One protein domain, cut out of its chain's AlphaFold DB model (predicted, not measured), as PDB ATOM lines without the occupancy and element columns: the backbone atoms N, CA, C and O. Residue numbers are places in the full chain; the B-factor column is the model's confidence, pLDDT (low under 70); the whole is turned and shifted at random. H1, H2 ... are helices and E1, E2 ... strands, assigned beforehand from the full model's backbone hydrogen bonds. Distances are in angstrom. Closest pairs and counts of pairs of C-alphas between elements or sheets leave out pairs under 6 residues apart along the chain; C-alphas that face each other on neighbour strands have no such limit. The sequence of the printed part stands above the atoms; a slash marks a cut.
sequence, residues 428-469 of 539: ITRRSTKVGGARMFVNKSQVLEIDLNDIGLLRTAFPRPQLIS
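This is residues 428 to 469 of the 539 residues of the protein "FAD_binding_3 domain-containing protein" of Pseudogymnoascus sp. VKM F-3808 (UniProt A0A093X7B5). A narrow hairpin of two strands, E1 and E2, makes one end of a flat, open shape, and a wide loop of unnamed chain, residues 452 to 469, opens out at the other end. This loop turns back on itself and finishes near the short helix H1, a small piece of four residues at the same end of the outline, away from the hairpin's turn. The printed part has 42 residues with one named helix and two named strands, in the order H1, E1, E2; the sheet's order is E1 - E2, antiparallel. The class is mixed, helices and strands, with 17 residues in named elements, under half of the printed part. The whole is loose, with a radius of gyration of the C-alphas of 12.7 A, and the C-alphas span 37 by 26 by 12 A.

The printed part begins with H1, residues 428 to 431, which is too short for any pair of O of residue i and N of residue i+4 inside it; its one pair of O i and N i+3 is within hydrogen-bond range. A tight link of 5 residues joins it to E1, residues 437 to 442. A tight link of 2 residues then joins E1 to E2, residues 445 to 451, and the two strands form a hairpin. They are antiparallel neighbours, with 161 degrees between their N-to-C directions. The C-alphas of Gly 437 and Asp 451 face each other at 4.3 A, and those of Val 442 and Ser 445 at 5.4 A. N 438 and O 450 are within hydrogen-bond range at 2.8 A, and so are N 442 and O 445 at 2.9 A. H1 and E2 are apart.

H1 runs from Ile 428, whose C-alpha is at (9.550, -67.863, 441.825), to Arg 431. E1 runs from Gly 437, with its C-alpha at (5.247, -57.437, 456.869), to Val 442, and measures 17.0 A from first to last C-alpha. E2, the longest strand by residues, runs from Ser 445 to Asp 451 over 18.2 A, and C-alpha 451 is at (0.923, -57.360, 457.065).

The two C-alphas farthest apart are those of Asn 443 and Arg 459, at 38.0 A. The C-alphas of the first and last printed residues, Ile 428 and Ser 469, are 9.8 A apart. Neither link between named elements is long, but the 18 residues from 452 to 469 hold no named element. The printed part has no cut. Its mean pLDDT is 90.0, and no printed residue is under 70.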
ATOM      1  N   ILE A 428       9.546 -69.229 441.284       96.06
ATOM      2  CA  ILE A 428       9.550 -67.863 441.825       96.06
ATOM      3  C   ILE A 428       9.178 -67.892 443.310       96.06
ATOM      4  O   ILE A 428       9.886 -67.312 444.131       96.06
ATOM      5  N   THR A 429       8.110 -68.601 443.686       94.19
ATOM      6  CA  THR A 429       7.706 -68.705 445.093       94.19
ATOM      7  C   THR A 429       8.748 -69.427 445.942       94.19
ATOM      8  O   THR A 429       9.052 -68.967 447.044       94.19
ATOM      9  N   ARG A 430       9.346 -70.507 445.431       94.50
ATOM     10  CA  ARG A 430      10.397 -71.276 446.114       94.50
ATOM     11  C   ARG A 430      11.650 -70.441 446.385       94.50
ATOM     12  O   ARG A 430      12.240 -70.581 447.453       94.50
ATOM     13  N   ARG A 431      12.058 -69.601 445.428       93.06
ATOM     14  CA  ARG A 431      13.264 -68.759 445.508       93.06
ATOM     15  C   ARG A 431      13.024 -67.397 446.163       93.06
ATOM     16  O   ARG A 431      13.986 -66.703 446.480       93.06
ATOM     17  N   SER A 432      11.768 -67.012 446.376       93.62
ATOM     18  CA  SER A 432      11.427 -65.760 447.050       93.62
ATOM     19  C   SER A 432      11.772 -65.771 448.544       93.62
ATOM     20  O   SER A 432      11.610 -66.768 449.253       93.62
ATOM     21  N   THR A 433      12.189 -64.613 449.049       90.75
ATOM     22  CA  THR A 433      12.344 -64.350 450.476       90.75
ATOM     23  C   THR A 433      10.973 -64.145 451.104       90.75
ATOM     24  O   THR A 433      10.197 -63.276 450.702       90.75
ATOM     25  N   LYS A 434      10.679 -64.917 452.151       84.50
ATOM     26  CA  LYS A 434       9.452 -64.750 452.929       84.50
ATOM     27  C   LYS A 434       9.565 -63.500 453.799       84.50
ATOM     28  O   LYS A 434      10.374 -63.464 454.721       84.50
ATOM     29  N   VAL A 435       8.727 -62.503 453.531       83.56
ATOM     30  CA  VAL A 435       8.588 -61.303 454.367       83.56
ATOM     31  C   VAL A 435       7.189 -61.270 454.956       83.56
ATOM     32  O   VAL A 435       6.209 -61.313 454.220       83.56
ATOM     33  N   GLY A 436       7.109 -61.224 456.286       84.25
ATOM     34  CA  GLY A 436       5.832 -61.232 457.001       84.25
ATOM     35  C   GLY A 436       5.121 -59.878 457.027       84.25
ATOM     36  O   GLY A 436       3.920 -59.837 457.245       84.25
ATOM     37  N   GLY A 437       5.831 -58.772 456.798       88.81
ATOM     38  CA  GLY A 437       5.247 -57.437 456.869       88.81
ATOM     39  C   GLY A 437       6.265 -56.315 456.696       88.81
ATOM     40  O   GLY A 437       7.462 -56.564 456.543       88.81
ATOM     41  N   ALA A 438       5.787 -55.074 456.746       89.25
ATOM     42  CA  ALA A 438       6.603 -53.866 456.747       89.25
ATOM     43  C   ALA A 438       6.242 -52.979 457.944       89.25
ATOM     44  O   ALA A 438       5.069 -52.812 458.267       89.25
ATOM     45  N   ARG A 439       7.246 -52.372 458.587       94.00
ATOM     46  CA  ARG A 439       7.052 -51.370 459.645       94.00
ATOM     47  C   ARG A 439       7.645 -50.042 459.209       94.00
ATOM     48  O   ARG A 439       8.770 -50.003 458.716       94.00
ATOM     49  N   MET A 440       6.904 -48.959 459.411       94.31
ATOM     50  CA  MET A 440       7.345 -47.604 459.098       94.31
ATOM     51  C   MET A 440       7.640 -46.840 460.382       94.31
ATOM     52  O   MET A 440       6.821 -46.829 461.302       94.31
ATOM     53  N   PHE A 441       8.790 -46.170 460.418       96.06
ATOM     54  CA  PHE A 441       9.211 -45.325 461.529       96.06
ATOM     55  C   PHE A 441       9.370 -43.880 461.057       96.06
ATOM     56  O   PHE A 441      10.050 -43.626 460.065       96.06
ATOM     57  N   VAL A 442       8.796 -42.934 461.796       95.12
ATOM     58  CA  VAL A 442       8.983 -41.490 461.600       95.12
ATOM     59  C   VAL A 442       9.499 -40.918 462.913       95.12
ATOM     60  O   VAL A 442       8.945 -41.199 463.972       95.12
ATOM     61  N   ASN A 443      10.603 -40.166 462.870       94.31
ATOM     62  CA  ASN A 443      11.271 -39.640 464.069       94.31
ATOM     63  C   ASN A 443      11.519 -40.719 465.144       94.31
ATOM     64  O   ASN A 443      11.248 -40.514 466.324       94.31
ATOM     65  N   LYS A 444      12.017 -41.893 464.721       94.25
ATOM     66  CA  LYS A 444      12.285 -43.074 465.572       94.25
ATOM     67  C   LYS A 444      11.051 -43.691 466.254       94.25
ATOM     68  O   LYS A 444      11.212 -44.614 467.044       94.25
ATOM     69  N   SER A 445       9.842 -43.244 465.926       92.75
ATOM     70  CA  SER A 445       8.586 -43.807 466.437       92.75
ATOM     71  C   SER A 445       7.901 -44.629 465.349       92.75
ATOM     72  O   SER A 445       7.828 -44.183 464.205       92.75
ATOM     73  N   GLN A 446       7.415 -45.829 465.682       95.88
ATOM     74  CA  GLN A 446       6.642 -46.645 464.742       95.88
ATOM     75  C   GLN A 446       5.301 -45.960 464.466       95.88
ATOM     76  O   GLN A 446       4.559 -45.663 465.399       95.88
ATOM     77  N   VAL A 447       4.993 -45.723 463.193       96.31
ATOM     78  CA  VAL A 447       3.748 -45.063 462.759       96.31
ATOM     79  C   VAL A 447       2.837 -45.972 461.938       96.31
ATOM     80  O   VAL A 447       1.657 -45.671 461.794       96.31
ATOM     81  N   LEU A 448       3.361 -47.076 461.396       93.56
ATOM     82  CA  LEU A 448       2.591 -48.014 460.578       93.56
ATOM     83  C   LEU A 448       3.184 -49.422 460.660       93.56
ATOM     84  O   LEU A 448       4.405 -49.584 460.651       93.56
ATOM     85  N   GLU A 449       2.315 -50.426 460.677       92.00
ATOM     86  CA  GLU A 449       2.647 -51.834 460.458       92.00
ATOM     87  C   GLU A 449       1.708 -52.385 459.383       92.00
ATOM     88  O   GLU A 449       0.498 -52.176 459.438       92.00
ATOM     89  N   ILE A 450       2.284 -53.024 458.367       88.19
ATOM     90  CA  ILE A 450       1.585 -53.599 457.219       88.19
ATOM     91  C   ILE A 450       1.857 -55.100 457.236       88.19
ATOM     92  O   ILE A 450       3.020 -55.499 457.161       88.19
ATOM     93  N   ASP A 451       0.808 -55.919 457.297       86.69
ATOM     94  CA  ASP A 451       0.923 -57.360 457.065       86.69
ATOM     95  C   ASP A 451       1.084 -57.622 455.559       86.69
ATOM     96  O   ASP A 451       0.332 -57.099 454.736       86.69
ATOM     97  N   LEU A 452       2.099 -58.402 455.193       87.38
ATOM     98  CA  LEU A 452       2.352 -58.818 453.810       87.38
ATOM     99  C   LEU A 452       2.089 -60.318 453.606       87.38
ATOM    100  O   LEU A 452       2.317 -60.830 452.506       87.38
ATOM    101  N   ASN A 453       1.609 -61.025 454.637       83.44
ATOM    102  CA  ASN A 453       1.202 -62.424 454.538       83.44
ATOM    103  C   ASN A 453      -0.161 -62.624 453.870       83.44
ATOM    104  O   ASN A 453      -0.405 -63.675 453.275       83.44
ATOM    105  N   ASP A 454      -1.024 -61.625 453.944       81.62
ATOM    106  CA  ASP A 454      -2.236 -61.532 453.150       81.62
ATOM    107  C   ASP A 454      -2.559 -60.052 452.976       81.62
ATOM    108  O   ASP A 454      -2.898 -59.358 453.932       81.62
ATOM    109  N   ILE A 455      -2.420 -59.551 451.750       83.06
ATOM    110  CA  ILE A 455      -2.691 -58.140 451.451       83.06
ATOM    111  C   ILE A 455      -4.182 -57.863 451.182       83.06
ATOM    112  O   ILE A 455      -4.528 -56.820 450.628       83.06
ATOM    113  N   GLY A 456      -5.073 -58.793 451.549       80.69
ATOM    114  CA  GLY A 456      -6.526 -58.624 451.492       80.69
ATOM    115  C   GLY A 456      -7.107 -58.699 450.079       80.69
ATOM    116  O   GLY A 456      -8.195 -58.182 449.822       80.69
ATOM    117  N   LEU A 457      -6.386 -59.317 449.137       81.50
ATOM    118  CA  LEU A 457      -6.848 -59.471 447.758       81.50
ATOM    119  C   LEU A 457      -7.818 -60.648 447.636       81.50
ATOM    120  O   LEU A 457      -7.454 -61.812 447.789       81.50
ATOM    121  N   LEU A 458      -9.063 -60.345 447.275       80.75
ATOM    122  CA  LEU A 458     -10.068 -61.364 446.989       80.75
ATOM    123  C   LEU A 458      -9.804 -62.013 445.619       80.75
ATOM    124  O   LEU A 458      -9.514 -61.328 444.642       80.75
ATOM    125  N   ARG A 459     -10.007 -63.336 445.530       85.69
ATOM    126  CA  ARG A 459      -9.989 -64.131 444.280       85.69
ATOM    127  C   ARG A 459      -8.628 -64.259 443.575       85.69
ATOM    128  O   ARG A 459      -8.598 -64.464 442.364       85.69
ATOM    129  N   THR A 460      -7.521 -64.226 444.313       88.50
ATOM    130  CA  THR A 460      -6.190 -64.567 443.782       88.50
ATOM    131  C   THR A 460      -5.643 -65.849 444.409       88.50
ATOM    132  O   THR A 460      -5.892 -66.140 445.575       88.50
ATOM    133  N   ALA A 461      -4.873 -66.623 443.640       89.19
ATOM    134  CA  ALA A 461      -4.114 -67.762 444.168       89.19
ATOM    135  C   ALA A 461      -2.769 -67.344 444.789       89.19
ATOM    136  O   ALA A 461      -2.060 -68.183 445.341       89.19
ATOM    137  N   PHE A 462      -2.406 -66.063 444.683       91.25
ATOM    138  CA  PHE A 462      -1.136 -65.516 445.146       91.25
ATOM    139  C   PHE A 462      -1.400 -64.408 446.177       91.25
ATOM    140  O   PHE A 462      -1.273 -63.234 445.851       91.25
ATOM    141  N   PRO A 463      -1.759 -64.739 447.431       86.50
ATOM    142  CA  PRO A 463      -2.188 -63.749 448.432       86.50
ATOM    143  C   PRO A 463      -1.067 -62.809 448.911       86.50
ATOM    144  O   PRO A 463      -1.306 -61.910 449.712       86.50
ATOM    145  N   ARG A 464       0.169 -63.010 448.432       88.75
ATOM    146  CA  ARG A 464       1.365 -62.294 448.884       88.75
ATOM    147  C   ARG A 464       2.243 -61.838 447.727       88.75
ATOM    148  O   ARG A 464       2.457 -62.625 446.794       88.75
ATOM    149  N   PRO A 465       2.835 -60.635 447.814       91.12
ATOM    150  CA  PRO A 465       3.924 -60.254 446.927       91.12
ATOM    151  C   PRO A 465       5.127 -61.186 447.128       91.12
ATOM    152  O   PRO A 465       5.444 -61.576 448.251       91.12
ATOM    153  N   GLN A 466       5.805 -61.546 446.041       93.19
ATOM    154  CA  GLN A 466       7.027 -62.350 446.109       93.19
ATOM    155  C   GLN A 466       8.231 -61.411 446.143       93.19
ATOM    156  O   GLN A 466       8.442 -60.653 445.193       93.19
ATOM    157  N   LEU A 467       9.016 -61.448 447.224       93.12
ATOM    158  CA  LEU A 467      10.266 -60.696 447.293       93.12
ATOM    159  C   LEU A 467      11.389 -61.539 446.711       93.12
ATOM    160  O   LEU A 467      11.905 -62.448 447.353       93.12
ATOM    161  N   ILE A 468      11.752 -61.250 445.475       93.81
ATOM    162  CA  ILE A 468      12.752 -61.987 444.713       93.81
ATOM    163  C   ILE A 468      13.544 -60.975 443.896       93.81
ATOM    164  O   ILE A 468      12.991 -59.971 443.433       93.81
ATOM    165  N   SER A 469      14.849 -61.199 443.747       92.81
ATOM    166  CA  SER A 469      15.653 -60.311 442.915       92.81
ATOM    167  C   SER A 469      15.208 -60.420 441.455       92.81
ATOM    168  O   SER A 469      14.725 -61.456 440.982       92.81
TER     169      SER A 469